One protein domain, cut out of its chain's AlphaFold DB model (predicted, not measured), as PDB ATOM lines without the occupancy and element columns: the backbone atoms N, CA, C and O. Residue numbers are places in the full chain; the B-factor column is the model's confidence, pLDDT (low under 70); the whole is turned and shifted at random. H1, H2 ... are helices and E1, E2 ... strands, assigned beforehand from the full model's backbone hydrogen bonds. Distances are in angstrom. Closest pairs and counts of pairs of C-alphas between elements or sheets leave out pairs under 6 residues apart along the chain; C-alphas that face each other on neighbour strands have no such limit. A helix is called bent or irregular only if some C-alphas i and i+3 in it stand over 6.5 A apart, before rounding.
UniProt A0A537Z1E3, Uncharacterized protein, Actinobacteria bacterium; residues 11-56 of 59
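Overview. This is residues 11 to 56 of the 59 residues of an uncharacterized protein of Actinobacteria bacterium (UniProt A0A537Z1E3). A small, twisted sheet of three strands is partly covered by two short helices, with H2 over the sheet and H1 joined to H2 at a corner and only grazing the sheet. The hairpin of E1 and E2 makes two of the strands, and E3 comes back after the helices to run beside E1. The printed part has 46 residues with, along the chain, E1, E2, H1, H2 and E3; the sheet's order is E2, E1, E3, mixed, and the class is mixed, helices and strands. The whole is compact, with a radius of gyration of the C-alphas of 9.6 A, yet elongated in outline, spanning 29 by 17 by 16 A.

Along the chain. E1, residues 11 to 18, begins with C-alpha 11 at (28.213, -38.986, -31.806) and is 20.7 A long from first to last C-alpha. E2 is residues 21 to 24, 10.6 A long. H1 is residues 33 to 37, 8.8 A long; it is irregular, with C-alphas 34 and 37 being 7.2 A apart. H2, residues 39 to 44, is 8.5 A long and begins with C-alpha 39 at (43.750, -34.423, -33.932). E3, residues 46 to 51, is 12.9 A long and ends with C-alpha 51 at (40.761, -39.244, -21.566).

Arrangement. E1 is the inner strand of the sheet, and E2 and E3 are its edge strands. The sheet is only just strongly twisted, its C-alphas lying up to 4.2 A off the best plane. E1 and E2 form a hairpin and are antiparallel at 153 degrees, with N 15 and O 23 within hydrogen-bond range at 2.8 A and N 23 and O 15 at 2.9 A. E1 and E3 are parallel at 31 degrees, with N 16 and O 50 within hydrogen-bond range at 2.8 A. H2 is on the sheet at a height over the sheet of 9.4 A. It lies only just over E2 and E1, with 3 of its 6 C-alphas falling on each, and runs slantwise to the strands, at 36 degrees to E1 on the local plane. The closest C-alphas of H2 and E2 are those of Tyr 39 and Val 21, 6.8 A apart. H1 only grazes the sheet, with its residues 33 to 37. H1 and H2 touch only at the corner by their link, the closest C-alphas being those of Leu 35 and Tyr 42, 4.9 A apart. In H2 every O i to N i+4 pair is within hydrogen-bond range; in H1 0 of 1 is, beside 1 of 2 O i to N i+3 pairs.

Size, cuts and confidence. The two C-alphas farthest apart are those of Ala 31 and Arg 56, at 29.5 A. The printed part has no cut. No link is long: those from E1 to E2, H1 to H2 and H2 to E3 are tight, and that from E2 to H1, with 8 residues, is short. The mean pLDDT of the printed part is 88.2, and residues 55 to 56 are under 70.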
ATOM      1  N   PRO A  11      28.782 -38.752 -33.142       88.81
ATOM      2  CA  PRO A  11      28.213 -38.986 -31.806       88.81
ATOM      3  C   PRO A  11      28.934 -40.073 -30.992       88.81
ATOM      4  O   PRO A  11      28.575 -40.296 -29.836       88.81
ATOM      5  N   GLY A  12      29.909 -40.768 -31.588       90.06
ATOM      6  CA  GLY A  12      30.723 -41.758 -30.889       90.06
ATOM      7  C   GLY A  12      31.590 -41.120 -29.804       90.06
ATOM      8  O   GLY A  12      31.847 -39.916 -29.823       90.06
ATOM      9  N   LEU A  13      32.027 -41.932 -28.846       93.00
ATOM     10  CA  LEU A  13      32.966 -41.498 -27.820       93.00
ATOM     11  C   LEU A  13      34.376 -41.454 -28.411       93.00
ATOM     12  O   LEU A  13      34.856 -42.473 -28.898       93.00
ATOM     13  N   LEU A  14      35.035 -40.300 -28.345       93.69
ATOM     14  CA  LEU A  14      36.473 -40.199 -28.569       93.69
ATOM     15  C   LEU A  14      37.202 -40.625 -27.295       93.69
ATOM     16  O   LEU A  14      37.096 -39.945 -26.277       93.69
ATOM     17  N   VAL A  15      37.931 -41.733 -27.355       93.00
ATOM     18  CA  VAL A  15      38.795 -42.211 -26.275       93.00
ATOM     19  C   VAL A  15      40.216 -41.758 -26.563       93.00
ATOM     20  O   VAL A  15      40.838 -42.183 -27.531       93.00
ATOM     21  N   GLU A  16      40.737 -40.867 -25.733       92.50
ATOM     22  CA  GLU A  16      42.102 -40.373 -25.832       92.50
ATOM     23  C   GLU A  16      43.019 -41.298 -25.036       92.50
ATOM     24  O   GLU A  16      42.837 -41.485 -23.831       92.50
ATOM     25  N   SER A  17      44.021 -41.859 -25.710       88.75
ATOM     26  CA  SER A  17      44.999 -42.784 -25.117       88.75
ATOM     27  C   SER A  17      46.330 -42.107 -24.787       88.75
ATOM     28  O   SER A  17      47.118 -42.655 -24.022       88.75
ATOM     29  N   ALA A  18      46.585 -40.922 -25.348       87.69
ATOM     30  CA  ALA A  18      47.722 -40.063 -25.023       87.69
ATOM     31  C   ALA A  18      47.403 -38.602 -25.405       87.69
ATOM     32  O   ALA A  18      46.449 -38.354 -26.150       87.69
ATOM     33  N   PRO A  19      48.195 -37.614 -24.953       88.00
ATOM     34  CA  PRO A  19      48.073 -36.244 -25.440       88.00
ATOM     35  C   PRO A  19      48.224 -36.196 -26.968       88.00
ATOM     36  O   PRO A  19      49.253 -36.607 -27.501       88.00
ATOM     37  N   GLY A  20      47.204 -35.709 -27.678       88.12
ATOM     38  CA  GLY A  20      47.237 -35.638 -29.143       88.12
ATOM     39  C   GLY A  20      46.839 -36.924 -29.871       88.12
ATOM     40  O   GLY A  20      46.878 -36.951 -31.098       88.12
ATOM     41  N   VAL A  21      46.465 -37.985 -29.148       88.94
ATOM     42  CA  VAL A  21      46.094 -39.281 -29.728       88.94
ATOM     43  C   VAL A  21      44.775 -39.745 -29.133       88.94
ATOM     44  O   VAL A  21      44.660 -39.960 -27.924       88.94
ATOM     45  N   GLY A  22      43.782 -39.946 -29.992       90.12
ATOM     46  CA  GLY A  22      42.513 -40.529 -29.593       90.12
ATOM     47  C   GLY A  22      41.820 -41.237 -30.739       90.12
ATOM     48  O   GLY A  22      42.037 -40.922 -31.910       90.12
ATOM     49  N   GLU A  23      40.976 -42.192 -30.382       91.81
ATOM     50  CA  GLU A  23      40.222 -43.013 -31.315       91.81
ATOM     51  C   GLU A  23      38.744 -43.021 -30.949       91.81
ATOM     52  O   GLU A  23      38.369 -43.089 -29.779       91.81
ATOM     53  N   CYS A  24      37.888 -42.923 -31.961       93.19
ATOM     54  CA  CYS A  24      36.462 -43.106 -31.763       93.19
ATOM     55  C   CYS A  24      36.167 -44.577 -31.458       93.19
ATOM     56  O   CYS A  24      36.638 -45.453 -32.178       93.19
ATOM     57  N   ASP A  25      35.294 -44.838 -30.488       91.75
ATOM     58  CA  ASP A  25      34.740 -46.172 -30.201       91.75
ATOM     59  C   ASP A  25      34.084 -46.830 -31.436       91.75
ATOM     60  O   ASP A  25      34.091 -48.045 -31.589       91.75
ATOM     61  N   ARG A  26      33.599 -46.017 -32.387       89.56
ATOM     62  CA  ARG A  26      33.041 -46.488 -33.669       89.56
ATOM     63  C   ARG A  26      34.097 -46.854 -34.719       89.56
ATOM     64  O   ARG A  26      33.737 -47.216 -35.835       89.56
ATOM     65  N   GLY A  27      35.383 -46.678 -34.417       86.69
ATOM     66  CA  GLY A  27      36.484 -46.931 -35.344       86.69
ATOM     67  C   GLY A  27      36.318 -46.200 -36.681       86.69
ATOM     68  O   GLY A  27      36.059 -44.991 -36.722       86.69
ATOM     69  N   ASP A  28      36.457 -46.944 -37.778       84.69
ATOM     70  CA  ASP A  28      36.380 -46.432 -39.154       84.69
ATOM     71  C   ASP A  28      34.952 -46.106 -39.626       84.69
ATOM     72  O   ASP A  28      34.782 -45.365 -40.592       84.69
ATOM     73  N   GLU A  29      33.914 -46.562 -38.917       85.69
ATOM     74  CA  GLU A  29      32.518 -46.173 -39.190       85.69
ATOM     75  C   GLU A  29      32.211 -44.740 -38.720       85.69
ATOM     76  O   GLU A  29      31.139 -44.178 -38.977       85.69
ATOM     77  N   CYS A  30      33.146 -44.104 -38.010       88.50
ATOM     78  CA  CYS A  30      33.022 -42.709 -37.638       88.50
ATOM     79  C   CYS A  30      33.095 -41.821 -38.891       88.50
ATOM     80  O   CYS A  30      34.113 -41.748 -39.572       88.50
ATOM     81  N   ALA A  31      32.033 -41.049 -39.144       87.06
ATOM     82  CA  ALA A  31      31.947 -40.131 -40.287       87.06
ATOM     83  C   ALA A  31      33.098 -39.105 -40.363       87.06
ATOM     84  O   ALA A  31      33.359 -38.546 -41.427       87.06
ATOM     85  N   VAL A  32      33.796 -38.863 -39.247       90.69
ATOM     86  CA  VAL A  32      34.959 -37.966 -39.168       90.69
ATOM     87  C   VAL A  32      36.290 -38.700 -39.006       90.69
ATOM     88  O   VAL A  32      37.291 -38.065 -38.705       90.69
ATOM     89  N   ALA A  33      36.345 -40.018 -39.237       89.44
ATOM     90  CA  ALA A  33      37.583 -40.809 -39.193       89.44
ATOM     91  C   ALA A  33      38.677 -40.247 -40.119       89.44
ATOM     92  O   ALA A  33      39.857 -40.300 -39.785       89.44
ATOM     93  N   HIS A  34      38.283 -39.619 -41.230       89.25
ATOM     94  CA  HIS A  34      39.191 -38.922 -42.145       89.25
ATOM     95  C   HIS A  34      39.928 -37.727 -41.508       89.25
ATOM     96  O   HIS A  34      40.965 -37.317 -42.021       89.25
ATOM     97  N   LEU A  35      39.432 -37.177 -40.391       90.69
ATOM     98  CA  LEU A  35      40.095 -36.104 -39.647       90.69
ATOM     99  C   LEU A  35      41.160 -36.621 -38.674       90.69
ATOM    100  O   LEU A  35      41.850 -35.796 -38.100       90.69
ATOM    101  N   ARG A  36      41.347 -37.941 -38.490       87.31
ATOM    102  CA  ARG A  36      42.344 -38.508 -37.550       87.31
ATOM    103  C   ARG A  36      43.761 -37.928 -37.722       87.31
ATOM    104  O   ARG A  36      44.507 -37.881 -36.753       87.31
ATOM    105  N   GLY A  37      44.128 -37.477 -38.928       88.00
ATOM    106  CA  GLY A  37      45.412 -36.812 -39.198       88.00
ATOM    107  C   GLY A  37      45.546 -35.397 -38.614       88.00
ATOM    108  O   GLY A  37      46.663 -34.934 -38.403       88.00
ATOM    109  N   ASP A  38      44.432 -34.727 -38.319       92.25
ATOM    110  CA  ASP A  38      44.363 -33.473 -37.566       92.25
ATOM    111  C   ASP A  38      43.594 -33.729 -36.268       92.25
ATOM    112  O   ASP A  38      42.366 -33.641 -36.200       92.25
ATOM    113  N   TYR A  39      44.336 -34.068 -35.217       90.12
ATOM    114  CA  TYR A  39      43.750 -34.423 -33.932       90.12
ATOM    115  C   TYR A  39      42.838 -33.325 -33.357       90.12
ATOM    116  O   TYR A  39      41.816 -33.646 -32.754       90.12
ATOM    117  N   PHE A  40      43.145 -32.038 -33.556       91.56
ATOM    118  CA  PHE A  40      42.299 -30.964 -33.027       91.56
ATOM    119  C   PHE A  40      40.961 -30.898 -33.761       91.56
ATOM    120  O   PHE A  40      39.922 -30.789 -33.107       91.56
ATOM    121  N   ALA A  41      40.970 -31.024 -35.090       92.00
ATOM    122  CA  ALA A  41      39.749 -31.107 -35.887       92.00
ATOM    123  C   ALA A  41      38.956 -32.389 -35.585       92.00
ATOM    124  O   ALA A  41      37.733 -32.347 -35.450       92.00
ATOM    125  N   TYR A  42      39.645 -33.522 -35.426       92.00
ATOM    126  CA  TYR A  42      39.038 -34.794 -35.042       92.00
ATOM    127  C   TYR A  42      38.348 -34.696 -33.681       92.00
ATOM    128  O   TYR A  42      37.202 -35.119 -33.539       92.00
ATOM    129  N   ARG A  43      39.010 -34.082 -32.698       91.38
ATOM    130  CA  ARG A  43      38.485 -33.867 -31.349       91.38
ATOM    131  C   ARG A  43      37.304 -32.899 -31.324       91.38
ATOM    132  O   ARG A  43      36.314 -33.207 -30.673       91.38
ATOM    133  N   ASP A  44      37.368 -31.785 -32.057       91.69
ATOM    134  CA  ASP A  44      36.254 -30.821 -32.187       91.69
ATOM    135  C   ASP A  44      35.009 -31.449 -32.838       91.69
ATOM    136  O   ASP A  44      33.876 -31.116 -32.496       91.69
ATOM    137  N   ALA A  45      35.207 -32.404 -33.750       91.88
ATOM    138  CA  ALA A  45      34.122 -33.120 -34.410       91.88
ATOM    139  C   ALA A  45      33.435 -34.182 -33.526       91.88
ATOM    140  O   ALA A  45      32.385 -34.713 -33.910       91.88
ATOM    141  N   HIS A  46      33.993 -34.504 -32.356       91.88
ATOM    142  CA  HIS A  46      33.389 -35.423 -31.394       91.88
ATOM    143  C   HIS A  46      32.655 -34.664 -30.290       91.88
ATOM    144  O   HIS A  46      33.209 -33.805 -29.616       91.88
ATOM    145  N   LEU A  47      31.395 -35.038 -30.057       85.56
ATOM    146  CA  LEU A  47      30.576 -34.440 -28.995       85.56
ATOM    147  C   LEU A  47      30.879 -35.026 -27.609       85.56
ATOM    148  O   LEU A  47      30.518 -34.441 -26.591       85.56
ATOM    149  N   ARG A  48      31.494 -36.213 -27.566       90.44
ATOM    150  CA  ARG A  48      31.799 -36.964 -26.346       90.44
ATOM    151  C   ARG A  48      33.272 -37.336 -26.360       90.44
ATOM    152  O   ARG A  48      33.720 -37.983 -27.302       90.44
ATOM    153  N   ILE A  49      33.995 -36.954 -25.312       91.06
ATOM    154  CA  ILE A  49      35.439 -37.166 -25.188       91.06
ATOM    155  C   ILE A  49      35.717 -37.771 -23.809       91.06
ATOM    156  O   ILE A  49      35.162 -37.315 -22.808       91.06
ATOM    157  N   SER A  50      36.548 -38.807 -23.764       89.88
ATOM    158  CA  SER A  50      37.069 -39.423 -22.547       89.88
ATOM    159  C   SER A  50      38.582 -39.546 -22.660       89.88
ATOM    160  O   SER A  50      39.085 -39.982 -23.690       89.88
ATOM    161  N   SER A  51      39.301 -39.177 -21.605       88.12
ATOM    162  CA  SER A  51      40.761 -39.244 -21.566       88.12
ATOM    163  C   SER A  51      41.200 -40.366 -20.622       88.12
ATOM    164  O   SER A  51      41.234 -40.176 -19.408       88.12
ATOM    165  N   ASP A  52      41.547 -41.534 -21.170       83.62
ATOM    166  CA  ASP A  52      41.988 -42.700 -20.382       83.62
ATOM    167  C   ASP A  52      43.381 -42.474 -19.773       83.62
ATOM    168  O   ASP A  52      43.656 -42.828 -18.625       83.62
ATOM    169  N   TRP A  53      44.253 -41.771 -20.499       79.81
ATOM    170  CA  TRP A  53      45.609 -41.470 -20.037       79.81
ATOM    171  C   TRP A  53      45.654 -40.568 -18.800       79.81
ATOM    172  O   TRP A  53      46.610 -40.650 -18.033       79.81
ATOM    173  N   MET A  54      44.625 -39.744 -18.563       73.12
ATOM    174  CA  MET A  54      44.532 -38.924 -17.349       73.12
ATOM    175  C   MET A  54      44.218 -39.761 -16.102       73.12
ATOM    176  O   MET A  54      44.535 -39.346 -14.989       73.12
ATOM    177  N   SER A  55      43.608 -40.940 -16.263       69.12
ATOM    178  CA  SER A  55      43.284 -41.847 -15.157       69.12
ATOM    179  C   SER A  55      44.457 -42.729 -14.725       69.12
ATOM    180  O   SER A  55      44.350 -43.433 -13.721       69.12
ATOM    181  N   ARG A  56      45.590 -42.692 -15.436       63.69
ATOM    182  CA  ARG A  56      46.795 -43.441 -15.064       63.69
ATOM    183  C   ARG A  56      47.672 -42.544 -14.182       63.69
ATOM    184  O   ARG A  56      48.245 -41.586 -14.698       63.69
TER     185      ARG A  56